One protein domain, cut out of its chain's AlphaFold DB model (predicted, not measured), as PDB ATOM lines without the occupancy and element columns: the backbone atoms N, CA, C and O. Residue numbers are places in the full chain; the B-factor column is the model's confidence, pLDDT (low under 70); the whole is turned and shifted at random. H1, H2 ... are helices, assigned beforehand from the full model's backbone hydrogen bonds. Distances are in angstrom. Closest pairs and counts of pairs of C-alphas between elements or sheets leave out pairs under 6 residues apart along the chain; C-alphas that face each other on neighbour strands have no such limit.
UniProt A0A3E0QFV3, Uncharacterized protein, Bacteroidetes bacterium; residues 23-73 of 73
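This is residues 23 to 73 of the 73 residues of an uncharacterized protein of Bacteroidetes bacterium (UniProt A0A3E0QFV3). One long helix, H3, has two shorter helices on it: H1 packs on its residues 62 to 66 at a steep angle, and the single turn of H2 packs on its first residues, 57 and 58. Between H2 and H3 the chain makes a wide loop, of which residues 48 to 54 stick out at one end of the long axis. The printed part has 51 residues with three named helices, in the order H1, H2, H3, and no named strand; the class is all helix. It is loose, with a radius of gyration of the C-alphas of 12.7 A, and elongated, spanning 36 by 20 by 17 A.

H3, residues 57 to 71, runs 21.4 A from C-alpha 57 at (165.871, 128.254, 130.903) to C-alpha 71 at (165.183, 143.424, 115.878). H1, residues 26 to 33, begins at C-alpha 26 at (166.266, 146.164, 129.204) and is 10.3 A long. H2 holds residues 39 to 42 and is 4.9 A long.

H1 and H3 touch, H3 with residues 62 to 66 alone; their closest C-alphas, of Tyr 27 and Gly 66, are 7.3 A apart. They run opposite ways at a steep tilt of 57 degrees. H2 and H3 touch, H3 with residues 57 to 58 alone; their closest C-alphas, of Leu 39 and Val 58, are 6.5 A apart. H1 and H2 are apart. In H1 and H3 every O i to N i+4 pair is within hydrogen-bond range; H2 is too short for such a pair, and its one O i to N i+3 pair is within range.

The C-alphas farthest apart, of Ser 51 and Ile 73, are 38.3 A apart. The printed part has no cut and ends at the chain's last residue, 73. The link from H1 to H2 is tight, with 5 residues, and that from H2 to H3 is long, with 14. The mean pLDDT of the printed part is 74.2; residues 23 to 25, 27, 48 to 54 and 69 to 73 are under 70.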
ATOM      1  N   ILE A  23     171.097 151.477 134.524       56.56
ATOM      2  CA  ILE A  23     169.917 150.988 135.251       56.56
ATOM      3  C   ILE A  23     168.734 150.753 134.289       56.56
ATOM      4  O   ILE A  23     167.915 149.867 134.515       56.56
ATOM      5  N   TYR A  24     168.713 151.480 133.169       56.06
ATOM      6  CA  TYR A  24     167.760 151.338 132.068       56.06
ATOM      7  C   TYR A  24     168.019 150.149 131.134       56.06
ATOM      8  O   TYR A  24     167.279 149.986 130.168       56.06
ATOM      9  N   TYR A  25     169.036 149.316 131.385       67.56
ATOM     10  CA  TYR A  25     169.244 148.100 130.605       67.56
ATOM     11  C   TYR A  25     167.970 147.263 130.633       67.56
ATOM     12  O   TYR A  25     167.477 146.896 131.702       67.56
ATOM     13  N   PHE A  26     167.474 146.946 129.440       70.12
ATOM     14  CA  PHE A  26     166.266 146.164 129.204       70.12
ATOM     15  C   PHE A  26     166.185 144.936 130.119       70.12
ATOM     16  O   PHE A  26     165.181 144.734 130.787       70.12
ATOM     17  N   TYR A  27     167.290 144.204 130.285       69.31
ATOM     18  CA  TYR A  27     167.373 143.032 131.161       69.31
ATOM     19  C   TYR A  27     167.133 143.310 132.655       69.31
ATOM     20  O   TYR A  27     166.611 142.442 133.355       69.31
ATOM     21  N   ARG A  28     167.497 144.497 133.171       71.25
ATOM     22  CA  ARG A  28     167.237 144.878 134.574       71.25
ATOM     23  C   ARG A  28     165.752 145.142 134.798       71.25
ATOM     24  O   ARG A  28     165.203 144.622 135.765       71.25
ATOM     25  N   ARG A  29     165.109 145.874 133.881       75.06
ATOM     26  CA  ARG A  29     163.654 146.086 133.900       75.06
ATOM     27  C   ARG A  29     162.901 144.785 133.681       75.06
ATOM     28  O   ARG A  29     162.002 144.472 134.438       75.06
ATOM     29  N   LEU A  30     163.332 143.972 132.727       76.75
ATOM     30  CA  LEU A  30     162.712 142.686 132.440       76.75
ATOM     31  C   LEU A  30     162.794 141.738 133.641       76.75
ATOM     32  O   LEU A  30     161.837 141.033 133.915       76.75
ATOM     33  N   LYS A  31     163.878 141.771 134.427       73.62
ATOM     34  CA  LYS A  31     163.946 141.023 135.694       73.62
ATOM     35  C   LYS A  31     162.955 141.533 136.756       73.62
ATOM     36  O   LYS A  31     162.547 140.743 137.597       73.62
ATOM     37  N   GLN A  32     162.627 142.827 136.764       77.12
ATOM     38  CA  GLN A  32     161.696 143.426 137.731       77.12
ATOM     39  C   GLN A  32     160.230 143.242 137.321       77.12
ATOM     40  O   GLN A  32     159.402 142.921 138.163       77.12
ATOM     41  N   GLU A  33     159.934 143.414 136.035       81.31
ATOM     42  CA  GLU A  33     158.575 143.409 135.484       81.31
ATOM     43  C   GLU A  33     158.102 142.005 135.081       81.31
ATOM     44  O   GLU A  33     156.905 141.726 135.090       81.31
ATOM     45  N   LEU A  34     159.024 141.099 134.727       80.50
ATOM     46  CA  LEU A  34     158.698 139.763 134.234       80.50
ATOM     47  C   LEU A  34     159.246 138.686 135.175       80.50
ATOM     48  O   LEU A  34     160.437 138.359 135.169       80.50
ATOM     49  N   ASN A  35     158.349 138.095 135.966       82.25
ATOM     50  CA  ASN A  35     158.667 136.893 136.724       82.25
ATOM     51  C   ASN A  35     158.628 135.673 135.788       82.25
ATOM     52  O   ASN A  35     157.571 135.279 135.299       82.25
ATOM     53  N   LEU A  36     159.799 135.083 135.548       84.31
ATOM     54  CA  LEU A  36     159.987 133.918 134.684       84.31
ATOM     55  C   LEU A  36     160.202 132.616 135.469       84.31
ATOM     56  O   LEU A  36     160.498 131.587 134.869       84.31
ATOM     57  N   ASP A  37     160.027 132.623 136.790       84.50
ATOM     58  CA  ASP A  37     160.288 131.456 137.643       84.50
ATOM     59  C   ASP A  37     159.361 130.272 137.314       84.50
ATOM     60  O   ASP A  37     159.693 129.117 137.592       84.50
ATOM     61  N   PHE A  38     158.211 130.530 136.677       84.75
ATOM     62  CA  PHE A  38     157.319 129.481 136.177       84.75
ATOM     63  C   PHE A  38     157.998 128.586 135.130       84.75
ATOM     64  O   PHE A  38     157.684 127.398 135.062       84.75
ATOM     65  N   LEU A  39     158.976 129.110 134.378       85.69
ATOM     66  CA  LEU A  39     159.703 128.348 133.364       85.69
ATOM     67  C   LEU A  39     160.423 127.149 133.972       85.69
ATOM     68  O   LEU A  39     160.424 126.091 133.366       85.69
ATOM     69  N   TYR A  40     160.930 127.239 135.203       84.06
ATOM     70  CA  TYR A  40     161.546 126.082 135.861       84.06
ATOM     71  C   TYR A  40     160.575 124.911 136.066       84.06
ATOM     72  O   TYR A  40     161.006 123.763 136.167       84.06
ATOM     73  N   LYS A  41     159.267 125.183 136.169       84.94
ATOM     74  CA  LYS A  41     158.242 124.137 136.266       84.94
ATOM     75  C   LYS A  41     157.853 123.614 134.889       84.94
ATOM     76  O   LYS A  41     157.794 122.400 134.734       84.94
ATOM     77  N   GLU A  42     157.637 124.512 133.933       85.81
ATOM     78  CA  GLU A  42     157.168 124.180 132.579       85.81
ATOM     79  C   GLU A  42     158.249 123.518 131.719       85.81
ATOM     80  O   GLU A  42     157.974 122.611 130.943       85.81
ATOM     81  N   THR A  43     159.506 123.941 131.862       84.06
ATOM     82  CA  THR A  43     160.620 123.428 131.058       84.06
ATOM     83  C   THR A  43     161.365 122.288 131.747       84.06
ATOM     84  O   THR A  43     162.414 121.870 131.256       84.06
ATOM     85  N   ARG A  44     160.850 121.779 132.877       80.31
ATOM     86  CA  ARG A  44     161.493 120.718 133.669       80.31
ATOM     87  C   ARG A  44     161.775 119.469 132.838       80.31
ATOM     88  O   ARG A  44     162.850 118.895 132.967       80.31
ATOM     89  N   ASP A  45     160.841 119.095 131.973       79.94
ATOM     90  CA  ASP A  45     160.942 117.880 131.161       79.94
ATOM     91  C   ASP A  45     161.923 118.039 129.984       79.94
ATOM     92  O   ASP A  45     162.417 117.050 129.452       79.94
ATOM     93  N   TYR A  46     162.250 119.281 129.605       77.44
ATOM     94  CA  TYR A  46     163.138 119.609 128.481       77.44
ATOM     95  C   TYR A  46     164.562 119.979 128.914       77.44
ATOM     96  O   TYR A  46     165.510 119.749 128.173       77.44
ATOM     97  N   TYR A  47     164.712 120.552 130.111       76.00
ATOM     98  CA  TYR A  47     165.988 120.958 130.716       76.00
ATOM     99  C   TYR A  47     166.387 120.010 131.858       76.00
ATOM    100  O   TYR A  47     167.113 120.398 132.776       76.00
ATOM    101  N   GLY A  48     165.869 118.776 131.822       63.53
ATOM    102  CA  GLY A  48     166.192 117.710 132.764       63.53
ATOM    103  C   GLY A  48     167.702 117.545 132.926       63.53
ATOM    104  O   GLY A  48     168.464 117.856 132.016       63.53
ATOM    105  N   SER A  49     168.101 117.092 134.117       60.78
ATOM    106  CA  SER A  49     169.433 117.127 134.743       60.78
ATOM    107  C   SER A  49     170.534 116.327 134.035       60.78
ATOM    108  O   SER A  49     171.280 115.576 134.668       60.78
ATOM    109  N   GLU A  50     170.622 116.437 132.720       62.56
ATOM    110  CA  GLU A  50     171.702 115.900 131.922       62.56
ATOM    111  C   GLU A  50     173.004 116.565 132.376       62.56
ATOM    112  O   GLU A  50     173.086 117.773 132.591       62.56
ATOM    113  N   SER A  51     174.041 115.755 132.539       54.69
ATOM    114  CA  SER A  51     175.361 116.107 133.076       54.69
ATOM    115  C   SER A  51     176.161 117.123 132.242       54.69
ATOM    116  O   SER A  51     177.325 117.388 132.544       54.69
ATOM    117  N   GLN A  52     175.558 117.697 131.199       58.34
ATOM    118  CA  GLN A  52     176.080 118.866 130.502       58.34
ATOM    119  C   GLN A  52     175.432 120.133 131.064       58.34
ATOM    120  O   GLN A  52     174.208 120.186 131.175       58.34
ATOM    121  N   PRO A  53     176.215 121.181 131.371       61.62
ATOM    122  CA  PRO A  53     175.661 122.457 131.796       61.62
ATOM    123  C   PRO A  53     174.879 123.077 130.631       61.62
ATOM    124  O   PRO A  53     175.437 123.751 129.767       61.62
ATOM    125  N   SER A  54     173.580 122.809 130.591       69.25
ATOM    126  CA  SER A  54     172.630 123.471 129.712       69.25
ATOM    127  C   SER A  54     172.400 124.896 130.221       69.25
ATOM    128  O   SER A  54     172.465 125.176 131.420       69.25
ATOM    129  N   ILE A  55     172.198 125.836 129.294       76.44
ATOM    130  CA  ILE A  55     171.892 127.230 129.637       76.44
ATOM    131  C   ILE A  55     170.609 127.244 130.474       76.44
ATOM    132  O   ILE A  55     169.632 126.600 130.103       76.44
ATOM    133  N   ASP A  56     170.607 127.992 131.580       83.44
ATOM    134  CA  ASP A  56     169.429 128.142 132.440       83.44
ATOM    135  C   ASP A  56     168.212 128.594 131.599       83.44
ATOM    136  O   ASP A  56     168.334 129.558 130.832       83.44
ATOM    137  N   PRO A  57     167.042 127.938 131.718       82.44
ATOM    138  CA  PRO A  57     165.871 128.254 130.903       82.44
ATOM    139  C   PRO A  57     165.440 129.719 131.054       82.44
ATOM    140  O   PRO A  57     165.133 130.386 130.068       82.44
ATOM    141  N   VAL A  58     165.510 130.292 132.254       84.00
ATOM    142  CA  VAL A  58     165.208 131.709 132.477       84.00
ATOM    143  C   VAL A  58     166.211 132.602 131.747       84.00
ATOM    144  O   VAL A  58     165.827 133.635 131.197       84.00
ATOM    145  N   VAL A  59     167.492 132.232 131.713       82.19
ATOM    146  CA  VAL A  59     168.520 132.977 130.963       82.19
ATOM    147  C   VAL A  59     168.288 132.862 129.458       82.19
ATOM    148  O   VAL A  59     168.351 133.872 128.760       82.19
ATOM    149  N   PHE A  60     167.962 131.669 128.965       83.94
ATOM    150  CA  PHE A  60     167.667 131.420 127.558       83.94
ATOM    151  C   PHE A  60     166.494 132.278 127.061       83.94
ATOM    152  O   PHE A  60     166.633 133.024 126.092       83.94
ATOM    153  N   PHE A  61     165.369 132.264 127.779       83.88
ATOM    154  CA  PHE A  61     164.208 133.082 127.424       83.88
ATOM    155  C   PHE A  61     164.497 134.586 127.531       83.88
ATOM    156  O   PHE A  61     164.060 135.355 126.676       83.88
ATOM    157  N   LYS A  62     165.290 135.027 128.517       81.69
ATOM    158  CA  LYS A  62     165.736 136.429 128.606       81.69
ATOM    159  C   LYS A  62     166.551 136.853 127.384       81.69
ATOM    160  O   LYS A  62     166.338 137.956 126.891       81.69
ATOM    161  N   LEU A  63     167.455 136.002 126.897       82.06
ATOM    162  CA  LEU A  63     168.269 136.277 125.707       82.06
ATOM    163  C   LEU A  63     167.413 136.393 124.444       82.06
ATOM    164  O   LEU A  63     167.609 137.329 123.673       82.06
ATOM    165  N   ILE A  64     166.430 135.504 124.268       83.56
ATOM    166  CA  ILE A  64     165.481 135.582 123.148       83.56
ATOM    167  C   ILE A  64     164.700 136.898 123.195       83.56
ATOM    168  O   ILE A  64     164.629 137.604 122.194       83.56
ATOM    169  N   LEU A  65     164.153 137.264 124.360       81.81
ATOM    170  CA  LEU A  65     163.406 138.515 124.524       81.81
ATOM    171  C   LEU A  65     164.274 139.745 124.235       81.81
ATOM    172  O   LEU A  65     163.810 140.697 123.613       81.81
ATOM    173  N   GLY A  66     165.541 139.714 124.657       79.50
ATOM    174  CA  GLY A  66     166.517 140.745 124.325       79.50
ATOM    175  C   GLY A  66     166.773 140.857 122.823       79.50
ATOM    176  O   GLY A  66     166.751 141.967 122.299       79.50
ATOM    177  N   GLY A  67     166.951 139.730 122.130       76.31
ATOM    178  CA  GLY A  67     167.141 139.697 120.676       76.31
ATOM    179  C   GLY A  67     165.935 140.246 119.913       76.31
ATOM    180  O   GLY A  67     166.083 141.177 119.129       76.31
ATOM    181  N   ILE A  68     164.725 139.780 120.243       71.44
ATOM    182  CA  ILE A  68     163.480 140.279 119.633       71.44
ATOM    183  C   ILE A  68     163.340 141.794 119.839       71.44
ATOM    184  O   ILE A  68     162.933 142.507 118.928       71.44
ATOM    185  N   SER A  69     163.692 142.313 121.021       65.75
ATOM    186  CA  SER A  69     163.606 143.754 121.292       65.75
ATOM    187  C   SER A  69     164.590 144.601 120.477       65.75
ATOM    188  O   SER A  69     164.315 145.774 120.255       65.75
ATOM    189  N   GLN A  70     165.719 144.032 120.042       61.59
ATOM    190  CA  GLN A  70     166.684 144.719 119.180       61.59
ATOM    191  C   GLN A  70     166.271 144.675 117.708       61.59
ATOM    192  O   GLN A  70     166.502 145.651 117.007       61.59
ATOM    193  N   ASP A  71     165.643 143.584 117.265       59.78
ATOM    194  CA  ASP A  71     165.183 143.424 115.878       59.78
ATOM    195  C   ASP A  71     163.914 144.236 115.561       59.78
ATOM    196  O   ASP A  71     163.624 144.518 114.400       59.78
ATOM    197  N   VAL A  72     163.128 144.595 116.582       55.91
ATOM    198  CA  VAL A  72     161.867 145.349 116.443       55.91
ATOM    199  C   VAL A  72     162.076 146.878 116.506       55.91
ATOM    200  O   VAL A  72     161.115 147.626 116.325       55.91
ATOM    201  N   ILE A  73     163.308 147.358 116.734       47.81
ATOM    202  CA  ILE A  73     163.658 148.794 116.797       47.81
ATOM    203  C   ILE A  73     164.362 149.253 115.519       47.81
ATOM    204  O   ILE A  73     165.322 148.578 115.092       47.81
TER     205      ILE A  73